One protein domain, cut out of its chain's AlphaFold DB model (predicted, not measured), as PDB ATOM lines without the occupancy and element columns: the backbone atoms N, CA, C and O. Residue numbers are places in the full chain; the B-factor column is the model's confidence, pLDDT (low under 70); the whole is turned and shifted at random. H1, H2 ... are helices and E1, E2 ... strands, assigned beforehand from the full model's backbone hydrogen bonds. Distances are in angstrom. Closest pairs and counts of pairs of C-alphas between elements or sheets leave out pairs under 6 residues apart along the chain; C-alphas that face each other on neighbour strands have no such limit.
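Overview. This is residues 11 to 132 of the 172 residues of the protein "HTH_11 domain-containing protein" of Staphylococcus sp. CAG:324 (UniProt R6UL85). An elongated domain has a strand hairpin at each end of its long axis: E1 and E2 make one end, E4 and E5 the other, and between them sit three helices, H1, H2 and H3, set at large angles to one another. The short strand E3 joins the side of E5, H1 and H3 reach the E4 and E5 end with their later residues, and after E5 a long link returns to the small helix H4, which sits between H1 and the first hairpin. The printed part has 122 residues with four named helices and five named strands, in the order E1 E2 H1 E3 H2 H3 E4 E5 H4; the class is mixed, helices and strands. One sheet is the antiparallel pair E1 and E2, and the other runs E3, E5, E4, with E5 and E4 antiparallel. The whole is only just compact, close to loose, with a radius of gyration of the C-alphas of 16.1 A and spans of 52 by 33 by 23 A.

Arrangement. E1, residues 16 to 22, and E2, residues 27 to 33, form an antiparallel hairpin with 152 degrees between their directions; N 18 and O 31 are 2.8 A apart and N 29 and O 20 are 2.8 A apart, within hydrogen-bond range. H4, residues 117 to 121, comes near this hairpin: the closest C-alphas of E1 and H4 are those of Ile 18 and Tyr 121, 6.8 A apart. H1, residues 37 to 50, is close to H4 but not clearly touching, with the C-alphas of Ile 43 and Leu 117 closest at 6.4 A. H2, residues 58 to 64, and H3, residues 69 to 81, touch at a steep tilt of 66 degrees, opposite ways; H3 does so with residues 69 to 73 alone, and the C-alphas of Ala 62 and Asp 69 are closest at 5.3 A. H1 and H3 are close but not clearly touching, about perpendicular at 73 degrees, the closest C-alphas being those of Lys 41 and Ile 75 at 6.3 A. E4, residues 85 to 92, and E5, residues 95 to 103, form an antiparallel hairpin with 154 degrees between their directions; N 88 and O 100 are 2.9 A apart and N 97 and O 90 are 2.8 A apart, within hydrogen-bond range. E3, residues 54 to 56, and E5 meet only at a point, where C-alphas 55 and 100 face each other at 4.1 A. H1 is on this sheet at a height over the sheet of 10.5 A; it lies over E5 and runs across the strands, at 90 degrees to E5 on the local plane. H3 only grazes the sheet, with its residues 76 to 80. Every O i to N i+4 pair is within hydrogen-bond range in H1, H2, H3 and H4.

Along the chain. E1 begins with C-alpha 16 at (24.002, 13.784, 8.590) and is 18.4 A long; E2 is 19.9 A long. H1 measures 20.1 A, E3 6.2 A, H2 10.1 A and H3 18.3 A. E4 is 21.8 A long, and E5 runs 23.7 A to C-alpha 103 at (19.696, -12.278, 8.426). H4 is 6.3 A long and ends with C-alpha 121 at (16.840, 11.114, 11.900).

Size, cuts and confidence. The two C-alphas farthest apart are those of Thr 24 and Asn 94, 54.0 A. The printed part has no cut. The link from E5 to H4, residues 104 to 116, is long; the other links are tight. The mean pLDDT of the printed part is 91.4, and residues 11 to 12 are under 70.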
ATOM      1  N   ARG A  11      29.175  14.796   3.672       56.34
ATOM      2  CA  ARG A  11      29.104  13.395   3.206       56.34
ATOM      3  C   ARG A  11      30.444  12.655   3.317       56.34
ATOM      4  O   ARG A  11      30.458  11.430   3.385       56.34
ATOM      5  N   LYS A  12      31.585  13.355   3.362       58.97
ATOM      6  CA  LYS A  12      32.903  12.703   3.499       58.97
ATOM      7  C   LYS A  12      33.176  12.194   4.917       58.97
ATOM      8  O   LYS A  12      33.999  11.296   5.086       58.97
ATOM      9  N   TYR A  13      32.469  12.706   5.928       70.50
ATOM     10  CA  TYR A  13      32.771  12.432   7.337       70.50
ATOM     11  C   TYR A  13      31.692  11.650   8.094       70.50
ATOM     12  O   TYR A  13      31.832  11.491   9.314       70.50
ATOM     13  N   GLY A  14      30.645  11.154   7.421       83.50
ATOM     14  CA  GLY A  14      29.537  10.463   8.089       83.50
ATOM     15  C   GLY A  14      28.660  11.396   8.920       83.50
ATOM     16  O   GLY A  14      28.114  10.949   9.928       83.50
ATOM     17  N   ILE A  15      28.611  12.686   8.565       88.56
ATOM     18  CA  ILE A  15      27.761  13.685   9.217       88.56
ATOM     19  C   ILE A  15      26.470  13.807   8.414       88.56
ATOM     20  O   ILE A  15      26.487  14.046   7.208       88.56
ATOM     21  N   ILE A  16      25.355  13.637   9.107       89.81
ATOM     22  CA  ILE A  16      24.002  13.784   8.590       89.81
ATOM     23  C   ILE A  16      23.483  15.137   9.057       89.81
ATOM     24  O   ILE A  16      23.625  15.484  10.229       89.81
ATOM     25  N   VAL A  17      22.882  15.882   8.132       88.12
ATOM     26  CA  VAL A  17      22.248  17.176   8.390       88.12
ATOM     27  C   VAL A  17      20.741  16.998   8.250       88.12
ATOM     28  O   VAL A  17      20.262  16.599   7.191       88.12
ATOM     29  N   ILE A  18      20.000  17.251   9.322       89.06
ATOM     30  CA  ILE A  18      18.540  17.169   9.352       89.06
ATOM     31  C   ILE A  18      17.997  18.588   9.292       89.06
ATOM     32  O   ILE A  18      18.209  19.372  10.215       89.06
ATOM     33  N   GLU A  19      17.293  18.904   8.215       89.06
ATOM     34  CA  GLU A  19      16.603  20.176   8.023       89.06
ATOM     35  C   GLU A  19      15.189  20.112   8.616       89.06
ATOM     36  O   GLU A  19      14.396  19.265   8.206       89.06
ATOM     37  N   ALA A  20      14.843  20.990   9.557       87.81
ATOM     38  CA  ALA A  20      13.507  21.046  10.148       87.81
ATOM     39  C   ALA A  20      13.003  22.487  10.268       87.81
ATOM     40  O   ALA A  20      13.762  23.392  10.591       87.81
ATOM     41  N   TYR A  21      11.708  22.708  10.042       88.75
ATOM     42  CA  TYR A  21      11.101  24.025  10.223       88.75
ATOM     43  C   TYR A  21      10.711  24.244  11.688       88.75
ATOM     44  O   TYR A  21       9.852  23.531  12.217       88.75
ATOM     45  N   ASP A  22      11.309  25.245  12.329       89.19
ATOM     46  CA  ASP A  22      10.946  25.680  13.673       89.19
ATOM     47  C   ASP A  22       9.838  26.736  13.589       89.19
ATOM     48  O   ASP A  22      10.039  27.863  13.130       89.19
ATOM     49  N   LYS A  23       8.639  26.368  14.053       88.50
ATOM     50  CA  LYS A  23       7.473  27.264  14.066       88.50
ATOM     51  C   LYS A  23       7.633  28.448  15.021       88.50
ATOM     52  O   LYS A  23       7.020  29.481  14.780       88.50
ATOM     53  N   THR A  24       8.410  28.291  16.086       89.56
ATOM     54  CA  THR A  24       8.648  29.321  17.108       89.56
ATOM     55  C   THR A  24       9.566  30.404  16.562       89.56
ATOM     56  O   THR A  24       9.324  31.588  16.769       89.56
ATOM     57  N   LEU A  25      10.605  29.987  15.836       87.44
ATOM     58  CA  LEU A  25      11.564  30.892  15.204       87.44
ATOM     59  C   LEU A  25      11.109  31.371  13.817       87.44
ATOM     60  O   LEU A  25      11.700  32.295  13.266       87.44
ATOM     61  N   GLY A  26      10.079  30.741  13.241       91.25
ATOM     62  CA  GLY A  26       9.579  31.050  11.901       91.25
ATOM     63  C   GLY A  26      10.596  30.758  10.795       91.25
ATOM     64  O   GLY A  26      10.562  31.400   9.749       91.25
ATOM     65  N   THR A  27      11.534  29.837  11.033       91.38
ATOM     66  CA  THR A  27      12.656  29.572  10.126       91.38
ATOM     67  C   THR A  27      13.090  28.111  10.157       91.38
ATOM     68  O   THR A  27      12.748  27.350  11.063       91.38
ATOM     69  N   THR A  28      13.864  27.716   9.152       89.00
ATOM     70  CA  THR A  28      14.497  26.404   9.079       89.00
ATOM     71  C   THR A  28      15.723  26.342   9.989       89.00
ATOM     72  O   THR A  28      16.614  27.188   9.914       89.00
ATOM     73  N   VAL A  29      15.786  25.301  10.814       87.88
ATOM     74  CA  VAL A  29      16.920  24.936  11.666       87.88
ATOM     75  C   VAL A  29      17.545  23.627  11.189       87.88
ATOM     76  O   VAL A  29      16.875  22.759  10.625       87.88
ATOM     77  N   TYR A  30      18.846  23.486  11.429       87.06
ATOM     78  CA  TYR A  30      19.632  22.334  11.000       87.06
ATOM     79  C   TYR A  30      20.194  21.601  12.214       87.06
ATOM     80  O   TYR A  30      20.789  22.217  13.094       87.06
ATOM     81  N   TYR A  31      20.034  20.280  12.240       87.62
ATOM     82  CA  TYR A  31      20.578  19.420  13.289       87.62
ATOM     83  C   TYR A  31      21.620  18.466  12.722       87.62
ATOM     84  O   TYR A  31      21.374  17.795  11.718       87.62
ATOM     85  N   TYR A  32      22.758  18.341  13.401       88.50
ATOM     86  CA  TYR A  32      23.780  17.372  13.028       88.50
ATOM     87  C   TYR A  32      23.578  16.031  13.721       88.50
ATOM     88  O   TYR A  32      23.139  15.952  14.871       88.50
ATOM     89  N   ARG A  33      23.924  14.951  13.018       91.62
ATOM     90  CA  ARG A  33      24.017  13.599  13.571       91.62
ATOM     91  C   ARG A  33      25.224  12.891  12.996       91.62
ATOM     92  O   ARG A  33      25.416  12.845  11.784       91.62
ATOM     93  N   LYS A  34      26.032  12.292  13.860       91.38
ATOM     94  CA  LYS A  34      27.185  11.490  13.457       91.38
ATOM     95  C   LYS A  34      27.227  10.193  14.259       91.38
ATOM     96  O   LYS A  34      27.727  10.207  15.386       91.38
ATOM     97  N   PRO A  35      26.753   9.074  13.683       94.00
ATOM     98  CA  PRO A  35      26.892   7.781  14.323       94.00
ATOM     99  C   PRO A  35      28.362   7.344  14.314       94.00
ATOM    100  O   PRO A  35      29.097   7.536  13.332       94.00
ATOM    101  N   THR A  36      28.798   6.721  15.405       93.19
ATOM    102  CA  THR A  36      30.099   6.048  15.477       93.19
ATOM    103  C   THR A  36      30.159   4.872  14.489       93.19
ATOM    104  O   THR A  36      29.124   4.419  13.995       93.19
ATOM    105  N   PRO A  37      31.351   4.341  14.154       94.31
ATOM    106  CA  PRO A  37      31.452   3.142  13.321       94.31
ATOM    107  C   PRO A  37      30.626   1.956  13.839       94.31
ATOM    108  O   PRO A  37      29.940   1.316  13.045       94.31
ATOM    109  N   SER A  38      30.626   1.723  15.154       95.00
ATOM    110  CA  SER A  38      29.844   0.652  15.783       95.00
ATOM    111  C   SER A  38      28.341   0.915  15.707       95.00
ATOM    112  O   SER A  38      27.589   0.028  15.317       95.00
ATOM    113  N   GLU A  39      27.897   2.146  15.989       95.94
ATOM    114  CA  GLU A  39      26.485   2.533  15.842       95.94
ATOM    115  C   GLU A  39      26.017   2.374  14.394       95.94
ATOM    116  O   GLU A  39      24.950   1.829  14.143       95.94
ATOM    117  N   ARG A  40      26.839   2.780  13.419       96.44
ATOM    118  CA  ARG A  40      26.530   2.624  11.993       96.44
ATOM    119  C   ARG A  40      26.345   1.157  11.611       96.44
ATOM    120  O   ARG A  40      25.422   0.838  10.866       96.44
ATOM    121  N   LYS A  41      27.224   0.281  12.101       97.50
ATOM    122  CA  LYS A  41      27.131  -1.162  11.871       97.50
ATOM    123  C   LYS A  41      25.846  -1.742  12.458       97.50
ATOM    124  O   LYS A  41      25.158  -2.474  11.753       97.50
ATOM    125  N   GLU A  42      25.487  -1.354  13.680       96.62
ATOM    126  CA  GLU A  42      24.247  -1.797  14.329       96.62
ATOM    127  C   GLU A  42      23.001  -1.284  13.589       96.62
ATOM    128  O   GLU A  42      22.072  -2.051  13.355       96.62
ATOM    129  N   ILE A  43      23.006  -0.027  13.126       97.38
ATOM    130  CA  ILE A  43      21.918   0.539  12.308       97.38
ATOM    131  C   ILE A  43      21.726  -0.263  11.019       97.38
ATOM    132  O   ILE A  43      20.596  -0.578  10.646       97.38
ATOM    133  N   ILE A  44      22.820  -0.609  10.332       97.44
ATOM    134  CA  ILE A  44      22.767  -1.416   9.105       97.44
ATOM    135  C   ILE A  44      22.257  -2.826   9.409       97.44
ATOM    136  O   ILE A  44      21.422  -3.336   8.666       97.44
ATOM    137  N   LEU A  45      22.720  -3.446  10.495       97.25
ATOM    138  CA  LEU A  45      22.270  -4.773  10.902       97.25
ATOM    139  C   LEU A  45      20.770  -4.788  11.216       97.25
ATOM    140  O   LEU A  45      20.056  -5.635  10.686       97.25
ATOM    141  N   ASN A  46      20.279  -3.834  12.008       96.94
ATOM    142  CA  ASN A  46      18.854  -3.725  12.330       96.94
ATOM    143  C   ASN A  46      18.015  -3.452  11.078       96.94
ATOM    144  O   ASN A  46      16.973  -4.073  10.890       96.94
ATOM    145  N   TYR A  47      18.509  -2.622  10.152       96.56
ATOM    146  CA  TYR A  47      17.853  -2.436   8.860       96.56
ATOM    147  C   TYR A  47      17.769  -3.741   8.050       96.56
ATOM    148  O   TYR A  47      16.739  -4.017   7.435       96.56
ATOM    149  N   ILE A  48      18.829  -4.558   8.045       96.12
ATOM    150  CA  ILE A  48      18.839  -5.866   7.372       96.12
ATOM    151  C   ILE A  48      17.870  -6.840   8.047       96.12
ATOM    152  O   ILE A  48      17.166  -7.550   7.339       96.12
ATOM    153  N   ILE A  49      17.813  -6.877   9.381       95.06
ATOM    154  CA  ILE A  49      16.865  -7.719  10.129       95.06
ATOM    155  C   ILE A  49      15.428  -7.388   9.709       95.06
ATOM    156  O   ILE A  49      14.653  -8.288   9.388       95.06
ATOM    157  N   ASP A  50      15.112  -6.098   9.616       94.06
ATOM    158  CA  ASP A  50      13.773  -5.599   9.284       94.06
ATOM    159  C   ASP A  50      13.374  -5.853   7.830       94.06
ATOM    160  O   ASP A  50      12.191  -5.921   7.504       94.06
ATOM    161  N   ASN A  51      14.366  -6.020   6.958       94.38
ATOM    162  CA  ASN A  51      14.198  -6.213   5.520       94.38
ATOM    163  C   ASN A  51      14.794  -7.554   5.061       94.38
ATOM    164  O   ASN A  51      15.223  -7.692   3.910       94.38
ATOM    165  N   SER A  52      14.859  -8.535   5.964       94.69
ATOM    166  CA  SER A  52      15.559  -9.796   5.727       94.69
ATOM    167  C   SER A  52      14.976 -10.529   4.520       94.69
ATOM    168  O   SER A  52      13.765 -10.697   4.387       94.69
ATOM    169  N   GLY A  53      15.848 -10.964   3.611       93.06
ATOM    170  CA  GLY A  53      15.451 -11.678   2.401       93.06
ATOM    171  C   GLY A  53      14.965 -10.773   1.264       93.06
ATOM    172  O   GLY A  53      14.509 -11.284   0.238       93.06
ATOM    173  N   THR A  54      15.101  -9.454   1.388       93.12
ATOM    174  CA  THR A  54      14.787  -8.502   0.314       93.12
ATOM    175  C   THR A  54      16.063  -7.972  -0.359       93.12
ATOM    176  O   THR A  54      17.156  -8.044   0.218       93.12
ATOM    177  N   PRO A  55      15.977  -7.474  -1.607       92.31
ATOM    178  CA  PRO A  55      17.095  -6.787  -2.239       92.31
ATOM    179  C   PRO A  55      17.353  -5.429  -1.575       92.31
ATOM    180  O   PRO A  55      16.504  -4.540  -1.604       92.31
ATOM    181  N   ILE A  56      18.562  -5.240  -1.041       91.75
ATOM    182  CA  ILE A  56      18.979  -3.986  -0.398       91.75
ATOM    183  C   ILE A  56      20.015  -3.289  -1.281       91.75
ATOM    184  O   ILE A  56      21.051  -3.854  -1.635       91.75
ATOM    185  N   LYS A  57      19.745  -2.030  -1.641       91.31
ATOM    186  CA  LYS A  57      20.672  -1.209  -2.432       91.31
ATOM    187  C   LYS A  57      21.731  -0.582  -1.525       91.31
ATOM    188  O   LYS A  57      21.399   0.159  -0.606       91.31
ATOM    189  N   VAL A  58      23.008  -0.809  -1.836       92.19
ATOM    190  CA  VAL A  58      24.154  -0.223  -1.111       92.19
ATOM    191  C   VAL A  58      24.076   1.306  -1.087       92.19
ATOM    192  O   VAL A  58      24.180   1.906  -0.019       92.19
ATOM    193  N   ASN A  59      23.805   1.921  -2.242       91.81
ATOM    194  CA  ASN A  59      23.713   3.376  -2.382       91.81
ATOM    195  C   ASN A  59      22.627   3.995  -1.482       91.81
ATOM    196  O   ASN A  59      22.777   5.122  -1.018       91.81
ATOM    197  N   PHE A  60      21.540   3.265  -1.201       92.31
ATOM    198  CA  PHE A  60      20.474   3.763  -0.337       92.31
ATOM    199  C   PHE A  60      20.993   3.957   1.091       92.31
ATOM    200  O   PHE A  60      20.847   5.040   1.658       92.31
ATOM    201  N   LEU A  61      21.659   2.941   1.644       93.69
ATOM    202  CA  LEU A  61      22.270   3.019   2.972       93.69
ATOM    203  C   LEU A  61      23.413   4.038   3.008       93.69
ATOM    204  O   LEU A  61      23.534   4.779   3.979       93.69
ATOM    205  N   ALA A  62      24.216   4.108   1.943       92.88
ATOM    206  CA  ALA A  62      25.318   5.058   1.818       92.88
ATOM    207  C   ALA A  62      24.817   6.506   1.914       92.88
ATOM    208  O   ALA A  62      25.292   7.277   2.749       92.88
ATOM    209  N   ASN A  63      23.765   6.832   1.156       91.00
ATOM    210  CA  ASN A  63      23.115   8.139   1.193       91.00
ATOM    211  C   ASN A  63      22.496   8.432   2.564       91.00
ATOM    212  O   ASN A  63      22.684   9.520   3.104       91.00
ATOM    213  N   LYS A  64      21.787   7.461   3.156       92.31
ATOM    214  CA  LYS A  64      21.135   7.639   4.463       92.31
ATOM    215  C   LYS A  64      22.117   7.794   5.619       92.31
ATOM    216  O   LYS A  64      21.782   8.449   6.600       92.31
ATOM    217  N   LEU A  65      23.311   7.227   5.514       92.81
ATOM    218  CA  LEU A  65      24.343   7.305   6.548       92.81
ATOM    219  C   LEU A  65      25.436   8.328   6.226       92.81
ATOM    220  O   LEU A  65      26.403   8.422   6.983       92.81
ATOM    221  N   ALA A  66      25.285   9.074   5.125       91.38
ATOM    222  CA  ALA A  66      26.247  10.054   4.632       91.38
ATOM    223  C   ALA A  66      27.676   9.482   4.550       91.38
ATOM    224  O   ALA A  66      28.629  10.080   5.042       91.38
ATOM    225  N   VAL A  67      27.821   8.284   3.974       91.38
ATOM    226  CA  VAL A  67      29.111   7.605   3.766       91.38
ATOM    227  C   VAL A  67      29.229   7.086   2.337       91.38
ATOM    228  O   VAL A  67      28.252   7.032   1.602       91.38
ATOM    229  N   SER A  68      30.430   6.664   1.944       91.94
ATOM    230  CA  SER A  68      30.646   6.025   0.644       91.94
ATOM    231  C   SER A  68      30.018   4.628   0.554       91.94
ATOM    232  O   SER A  68      29.967   3.894   1.547       91.94
ATOM    233  N   ASP A  69      29.668   4.208  -0.663       92.94
ATOM    234  CA  ASP A  69      29.254   2.831  -0.968       92.94
ATOM    235  C   ASP A  69      30.284   1.801  -0.482       92.94
ATOM    236  O   ASP A  69      29.916   0.768   0.078       92.94
ATOM    237  N   ARG A  70      31.584   2.111  -0.606       94.19
ATOM    238  CA  ARG A  70      32.685   1.268  -0.113       94.19
ATOM    239  C   ARG A  70      32.588   1.023   1.395       94.19
ATOM    240  O   ARG A  70      32.862  -0.084   1.851       94.19
ATOM    241  N   THR A  71      32.190   2.029   2.173       94.88
ATOM    242  CA  THR A  71      32.004   1.896   3.626       94.88
ATOM    243  C   THR A  71      30.871   0.924   3.942       94.88
ATOM    244  O   THR A  71      31.032   0.056   4.795       94.88
ATOM    245  N   ILE A  72      29.745   1.034   3.234       95.81
ATOM    246  CA  ILE A  72      28.606   0.124   3.407       95.81
ATOM    247  C   ILE A  72      28.984  -1.302   2.999       95.81
ATOM    248  O   ILE A  72      28.714  -2.239   3.744       95.81
ATOM    249  N   GLN A  73      29.667  -1.475   1.863       95.88
ATOM    250  CA  GLN A  73      30.161  -2.781   1.412       95.88
ATOM    251  C   GLN A  73      31.112  -3.417   2.428       95.88
ATOM    252  O   GLN A  73      30.994  -4.607   2.706       95.88
ATOM    253  N   LYS A  74      32.014  -2.627   3.027       97.25
ATOM    254  CA  LYS A  74      32.906  -3.102   4.090       97.25
ATOM    255  C   LYS A  74      32.111  -3.621   5.291       97.25
ATOM    256  O   LYS A  74      32.391  -4.717   5.759       97.25
ATOM    257  N   ILE A  75      31.102  -2.877   5.746       97.44
ATOM    258  CA  ILE A  75      30.254  -3.285   6.877       97.44
ATOM    259  C   ILE A  75      29.460  -4.555   6.544       97.44
ATOM    260  O   ILE A  75      29.398  -5.465   7.364       97.44
ATOM    261  N   ILE A  76      28.893  -4.660   5.338       97.12
ATOM    262  CA  ILE A  76      28.206  -5.881   4.884       97.12
ATOM    263  C   ILE A  76      29.170  -7.074   4.894       97.12
ATOM    264  O   ILE A  76      28.808  -8.154   5.357       97.12
ATOM    265  N   ASN A  77      30.408  -6.888   4.429       97.50
ATOM    266  CA  ASN A  77      31.423  -7.936   4.468       97.50
ATOM    267  C   ASN A  77      31.776  -8.340   5.909       97.50
ATOM    268  O   ASN A  77      31.827  -9.527   6.200       97.50
ATOM    269  N   GLU A  78      31.956  -7.379   6.820       98.00
ATOM    270  CA  GLU A  78      32.185  -7.652   8.247       98.00
ATOM    271  C   GLU A  78      31.037  -8.472   8.859       98.00
ATOM    272  O   GLU A  78      31.288  -9.504   9.472       98.00
ATOM    273  N   LEU A  79      29.779  -8.079   8.623       97.69
ATOM    274  CA  LEU A  79      28.598  -8.810   9.106       97.69
ATOM    275  C   LEU A  79      28.481 -10.222   8.503       97.69
ATOM    276  O   LEU A  79      27.954 -11.131   9.144       97.69
ATOM    277  N   THR A  80      28.955 -10.408   7.269       97.19
ATOM    278  CA  THR A  80      28.985 -11.718   6.599       97.19
ATOM    279  C   THR A  80      30.055 -12.619   7.218       97.19
ATOM    280  O   THR A  80      29.779 -13.776   7.515       97.19
ATOM    281  N   VAL A  81      31.257 -12.082   7.461       97.44
ATOM    282  CA  VAL A  81      32.364 -12.797   8.126       97.44
ATOM    283  C   VAL A  81      31.995 -13.186   9.559       97.44
ATOM    284  O   VAL A  81      32.345 -14.271  10.007       97.44
ATOM    285  N   GLU A  82      31.234 -12.342  10.255       96.19
ATOM    286  CA  GLU A  82      30.687 -12.633  11.587       96.19
ATOM    287  C   GLU A  82      29.550 -13.667  11.578       96.19
ATOM    288  O   GLU A  82      29.057 -14.044  12.637       96.19
ATOM    289  N   GLY A  83      29.113 -14.130  10.401       96.19
ATOM    290  CA  GLY A  83      28.050 -15.126  10.270       96.19
ATOM    291  C   GLY A  83      26.660 -14.605  10.641       96.19
ATOM    292  O   GLY A  83      25.762 -15.399  10.905       96.19
ATOM    293  N   LEU A  84      26.458 -13.284  10.672       97.12
ATOM    294  CA  LEU A  84      25.170 -12.673  11.021       97.12
ATOM    295  C   LEU A  84      24.228 -12.579   9.819       97.12
ATOM    296  O   LEU A  84      23.005 -12.604   9.982       97.12
ATOM    297  N   ILE A  85      24.783 -12.451   8.612       97.56
ATOM    298  CA  ILE A  85      24.020 -12.277   7.372       97.56
ATOM    299  C   ILE A  85      24.543 -13.181   6.254       97.56
ATOM    300  O   ILE A  85      25.718 -13.538   6.209       97.56
ATOM    301  N   LYS A  86      23.660 -13.489   5.305       96.94
ATOM    302  CA  LYS A  86      23.968 -14.135   4.029       96.94
ATOM    303  C   LYS A  86      23.656 -13.170   2.889       96.94
ATOM    304  O   LYS A  86      22.576 -12.578   2.860       96.94
ATOM    305  N   VAL A  87      24.580 -13.038   1.943       96.00
ATOM    306  CA  VAL A  87      24.434 -12.187   0.754       96.00
ATOM    307  C   VAL A  87      24.307 -13.073  -0.482       96.00
ATOM    308  O   VAL A  87      25.166 -13.910  -0.739       96.00
ATOM    309  N   GLU A  88      23.239 -12.884  -1.251       94.38
ATOM    310  CA  GLU A  88      22.961 -13.628  -2.482       94.38
ATOM    311  C   GLU A  88      22.709 -12.648  -3.637       94.38
ATOM    312  O   GLU A  88      22.065 -11.613  -3.436       94.38
ATOM    313  N   PRO A  89      23.190 -12.926  -4.860       91.00
ATOM    314  CA  PRO A  89      22.906 -12.067  -6.001       91.00
ATOM    315  C   PRO A  89      21.405 -12.085  -6.321       91.00
ATOM    316  O   PRO A  89      20.763 -13.136  -6.332       91.00
ATOM    317  N   TYR A  90      20.834 -10.912  -6.594       90.31
ATOM    318  CA  TYR A  90      19.428 -10.757  -6.955       90.31
ATOM    319  C   TYR A  90      19.297 -10.323  -8.416       90.31
ATOM    320  O   TYR A  90      19.837  -9.289  -8.821       90.31
ATOM    321  N   PHE A  91      18.560 -11.108  -9.205       87.81
ATOM    322  CA  PHE A  91      18.406 -10.905 -10.644       87.81
ATOM    323  C   PHE A  91      16.982 -10.475 -11.002       87.81
ATOM    324  O   PHE A  91      16.009 -11.097 -10.586       87.81
ATOM    325  N   ILE A  92      16.866  -9.437 -11.832       88.38
ATOM    326  CA  ILE A  92      15.620  -9.028 -12.487       88.38
ATOM    327  C   ILE A  92      15.835  -9.182 -13.991       88.38
ATOM    328  O   ILE A  92      16.761  -8.589 -14.542       88.38
ATOM    329  N   LYS A  93      14.987  -9.965 -14.672       87.75
ATOM    330  CA  LYS A  93      15.076 -10.197 -16.131       87.75
ATOM    331  C   LYS A  93      16.497 -10.607 -16.579       87.75
ATOM    332  O   LYS A  93      17.053 -10.017 -17.501       87.75
ATOM    333  N   ASN A  94      17.107 -11.570 -15.880       86.44
ATOM    334  CA  ASN A  94      18.483 -12.059 -16.094       86.44
ATOM    335  C   ASN A  94      19.606 -11.011 -15.956       86.44
ATOM    336  O   ASN A  94      20.750 -11.287 -16.306       86.44
ATOM    337  N   ARG A  95      19.323  -9.824 -15.408       86.00
ATOM    338  CA  ARG A  95      20.338  -8.830 -15.034       86.00
ATOM    339  C   ARG A  95      20.444  -8.752 -13.523       86.00
ATOM    340  O   ARG A  95      19.425  -8.676 -12.837       86.00
ATOM    341  N   GLN A  96      21.665  -8.756 -12.997       83.88
ATOM    342  CA  GLN A  96      21.874  -8.543 -11.570       83.88
ATOM    343  C   GLN A  96      21.425  -7.118 -11.222       83.88
ATOM    344  O   GLN A  96      21.965  -6.144 -11.737       83.88
ATOM    345  N   SER A  97      20.401  -7.006 -10.379       81.38
ATOM    346  CA  SER A  97      19.822  -5.726  -9.957       81.38
ATOM    347  C   SER A  97      20.295  -5.298  -8.566       81.38
ATOM    348  O   SER A  97      20.014  -4.175  -8.143       81.38
ATOM    349  N   GLY A  98      20.971  -6.185  -7.837       83.06
ATOM    350  CA  GLY A  98      21.488  -5.928  -6.500       83.06
ATOM    351  C   GLY A  98      21.801  -7.225  -5.769       83.06
ATOM    352  O   GLY A  98      21.949  -8.277  -6.394       83.06
ATOM    353  N   ASN A  99      21.864  -7.138  -4.442       90.00
ATOM    354  CA  ASN A  99      22.050  -8.290  -3.574       90.00
ATOM    355  C   ASN A  99      20.845  -8.432  -2.644       90.00
ATOM    356  O   ASN A  99      20.417  -7.462  -2.015       90.00
ATOM    357  N   LYS A 100      20.318  -9.650  -2.560       94.38
ATOM    358  CA  LYS A 100      19.402 -10.076  -1.510       94.38
ATOM    359  C   LYS A 100      20.231 -10.339  -0.260       94.38
ATOM    360  O   LYS A 100      21.193 -11.104  -0.310       94.38
ATOM    361  N   ILE A 101      19.873  -9.696   0.844       96.12
ATOM    362  CA  ILE A 101      20.581  -9.858   2.114       96.12
ATOM    363  C   ILE A 101      19.614 -10.474   3.117       96.12
ATOM    364  O   ILE A 101      18.524  -9.950   3.337       96.12
ATOM    365  N   THR A 102      20.000 -11.603   3.702       96.81
ATOM    366  CA  THR A 102      19.174 -12.361   4.647       96.81
ATOM    367  C   THR A 102      19.886 -12.424   5.990       96.81
ATOM    368  O   THR A 102      21.054 -12.800   6.044       96.81
ATOM    369  N   TYR A 103      19.200 -12.064   7.069       97.19
ATOM    370  CA  TYR A 103      19.696 -12.278   8.426       97.19
ATOM    371  C   TYR A 103      19.658 -13.774   8.768       97.19
ATOM    372  O   TYR A 103      18.632 -14.421   8.567       97.19
ATOM    373  N   ILE A 104      20.775 -14.316   9.258       96.62
ATOM    374  CA  ILE A 104      20.938 -15.740   9.612       96.62
ATOM    375  C   ILE A 104      21.453 -15.948  11.045       96.62
ATOM    376  O   ILE A 104      21.688 -17.083  11.452       96.62
ATOM    377  N   GLY A 105      21.649 -14.862  11.801       91.62
ATOM    378  CA  GLY A 105      22.034 -14.932  13.207       91.62
ATOM    379  C   GLY A 105      20.916 -15.467  14.108       91.62
ATOM    380  O   GLY A 105      19.808 -15.774  13.662       91.62
ATOM    381  N   LEU A 106      21.210 -15.560  15.407       91.56
ATOM    382  CA  LEU A 106      20.225 -15.967  16.409       91.56
ATOM    383  C   LEU A 106      19.000 -15.035  16.383       91.56
ATOM    384  O   LEU A 106      19.173 -13.822  16.257       91.56
ATOM    385  N   PRO A 107      17.770 -15.557  16.548       87.75
ATOM    386  CA  PRO A 107      16.581 -14.719  16.638       87.75
ATOM    387  C   PRO A 107      16.756 -13.608  17.682       87.75
ATOM    388  O   PRO A 107      17.074 -13.879  18.840       87.75
ATOM    389  N   ARG A 108      16.551 -12.351  17.271       87.25
ATOM    390  CA  ARG A 108      16.593 -11.183  18.162       87.25
ATOM    391  C   ARG A 108      15.171 -10.743  18.482       87.25
ATOM    392  O   ARG A 108      14.388 -10.467  17.575       87.25
ATOM    393  N   THR A 109      14.845 -10.639  19.766       85.88
ATOM    394  CA  THR A 109      13.598 -10.007  20.214       85.88
ATOM    395  C   THR A 109      13.758  -8.495  20.133       85.88
ATOM    396  O   THR A 109      14.680  -7.950  20.740       85.88
ATOM    397  N   LYS A 110      12.868  -7.817  19.402       85.31
ATOM    398  CA  LYS A 110      12.856  -6.352  19.355       85.31
ATOM    399  C   LYS A 110      12.365  -5.779  20.678       85.31
ATOM    400  O   LYS A 110      11.307  -6.152  21.176       85.31
ATOM    401  N   THR A 111      13.141  -4.855  21.210       85.06
ATOM    402  CA  THR A 111      12.902  -4.136  22.463       85.06
ATOM    403  C   THR A 111      12.335  -2.737  22.232       85.06
ATOM    404  O   THR A 111      11.897  -2.099  23.184       85.06
ATOM    405  N   GLY A 112      12.349  -2.245  20.987       83.81
ATOM    406  CA  GLY A 112      12.011  -0.862  20.646       83.81
ATOM    407  C   GLY A 112      13.157   0.121  20.902       83.81
ATOM    408  O   GLY A 112      13.000   1.317  20.668       83.81
ATOM    409  N   LYS A 113      14.311  -0.372  21.372       87.25
ATOM    410  CA  LYS A 113      15.513   0.418  21.688       87.25
ATOM    411  C   LYS A 113      16.638   0.185  20.684       87.25
ATOM    412  O   LYS A 113      17.789   0.553  20.924       87.25
ATOM    413  N   GLU A 114      16.330  -0.477  19.577       91.69
ATOM    414  CA  GLU A 114      17.289  -0.760  18.525       91.69
ATOM    415  C   GLU A 114      17.766   0.537  17.871       91.69
ATOM    416  O   GLU A 114      17.006   1.479  17.645       91.69
ATOM    417  N   LEU A 115      19.047   0.569  17.514       94.56
ATOM    418  CA  LEU A 115      19.569   1.641  16.687       94.56
ATOM    419  C   LEU A 115      19.004   1.504  15.275       94.56
ATOM    420  O   LEU A 115      19.332   0.551  14.570       94.56
ATOM    421  N   THR A 116      18.172   2.457  14.863       95.44
ATOM    422  CA  THR A 116      17.531   2.476  13.543       95.44
ATOM    423  C   THR A 116      17.841   3.765  12.786       95.44
ATOM    424  O   THR A 116      18.307   4.759  13.351       95.44
ATOM    425  N   LEU A 117      17.563   3.761  11.478       94.75
ATOM    426  CA  LEU A 117      17.594   4.987  10.679       94.75
ATOM    427  C   LEU A 117      16.562   6.006  11.177       94.75
ATOM    428  O   LEU A 117      16.838   7.195  11.148       94.75
ATOM    429  N   GLU A 118      15.401   5.569  11.662       93.88
ATOM    430  CA  GLU A 118      14.390   6.481  12.209       93.88
ATOM    431  C   GLU A 118      14.927   7.229  13.429       93.88
ATOM    432  O   GLU A 118      14.885   8.455  13.466       93.88
ATOM    433  N   LEU A 119      15.545   6.499  14.362       94.06
ATOM    434  CA  LEU A 119      16.154   7.066  15.562       94.06
ATOM    435  C   LEU A 119      17.277   8.055  15.228       94.06
ATOM    436  O   LEU A 119      17.435   9.080  15.890       94.06
ATOM    437  N   LEU A 120      18.060   7.747  14.190       94.50
ATOM    438  CA  LEU A 120      19.137   8.608  13.712       94.50
ATOM    439  C   LEU A 120      18.618   9.935  13.151       94.50
ATOM    440  O   LEU A 120      19.280  10.952  13.318       94.50
ATOM    441  N   TYR A 121      17.456   9.928  12.499       93.00
ATOM    442  CA  TYR A 121      16.840  11.114  11.900       93.00
ATOM    443  C   TYR A 121      15.843  11.823  12.832       93.00
ATOM    444  O   TYR A 121      15.239  12.820  12.437       93.00
ATOM    445  N   ASP A 122      15.681  11.349  14.068       92.25
ATOM    446  CA  ASP A 122      14.831  11.993  15.063       92.25
ATOM    447  C   ASP A 122      15.444  13.329  15.520       92.25
ATOM    448  O   ASP A 122      16.589  13.406  15.996       92.25
ATOM    449  N   ILE A 123      14.661  14.402  15.386       90.81
ATOM    450  CA  ILE A 123      15.041  15.770  15.761       90.81
ATOM    451  C   ILE A 123      15.378  15.861  17.256       90.81
ATOM    452  O   ILE A 123      16.316  16.566  17.627       90.81
ATOM    453  N   SER A 124      14.684  15.103  18.107       90.56
ATOM    454  CA  SER A 124      14.890  15.108  19.558       90.56
ATOM    455  C   SER A 124      16.182  14.410  20.006       90.56
ATOM    456  O   SER A 124      16.584  14.560  21.158       90.56
ATOM    457  N   ASN A 125      16.863  13.684  19.107       92.06
ATOM    458  CA  ASN A 125      18.079  12.910  19.393       92.06
ATOM    459  C   ASN A 125      17.962  12.034  20.660       92.06
ATOM    460  O   ASN A 125      18.804  12.133  21.562       92.06
ATOM    461  N   PRO A 126      16.931  11.179  20.770       91.88
ATOM    462  CA  PRO A 126      16.615  10.522  22.035       91.88
ATOM    463  C   PRO A 126      17.707   9.527  22.464       91.88
ATOM    464  O   PRO A 126      17.941   9.367  23.658       91.88
ATOM    465  N   TYR A 127      18.428   8.920  21.512       92.50
ATOM    466  CA  TYR A 127      19.561   8.026  21.788       92.50
ATOM    467  C   TYR A 127      20.825   8.754  22.274       92.50
ATOM    468  O   TYR A 127      21.652   8.164  22.968       92.50
ATOM    469  N   GLY A 128      21.018  10.019  21.887       92.69
ATOM    470  CA  GLY A 128      22.284  10.722  22.091       92.69
ATOM    471  C   GLY A 128      23.354  10.333  21.063       92.69
ATOM    472  O   GLY A 128      24.481   9.975  21.421       92.69
ATOM    473  N   PHE A 129      23.017  10.390  19.771       93.25
ATOM    474  CA  PHE A 129      24.030  10.447  18.715       93.25
ATOM    475  C   PHE A 129      24.819  11.745  18.832       93.25
ATOM    476  O   PHE A 129      24.284  12.762  19.267       93.25
ATOM    477  N   ARG A 130      26.077  11.742  18.390       91.62
ATOM    478  CA  ARG A 130      26.871  12.969  18.364       91.62
ATOM    479  C   ARG A 130      26.214  14.002  17.450       91.62
ATOM    480  O   ARG A 130      25.999  13.711  16.274       91.62
ATOM    481  N   ASP A 131      25.946  15.182  17.985       90.19
ATOM    482  CA  ASP A 131      25.223  16.275  17.329       90.19
ATOM    483  C   ASP A 131      26.054  17.551  17.155       90.19
ATOM    484  O   ASP A 131      25.516  18.601  16.830       90.19
ATOM    485  N   TRP A 132      27.374  17.421  17.281       85.38
ATOM    486  CA  TRP A 132      28.351  18.484  17.078       85.38
ATOM    487  C   TRP A 132      29.490  18.046  16.146       85.38
ATOM    488  O   TRP A 132      29.782  16.843  15.992       85.38
TER     489      TRP A 132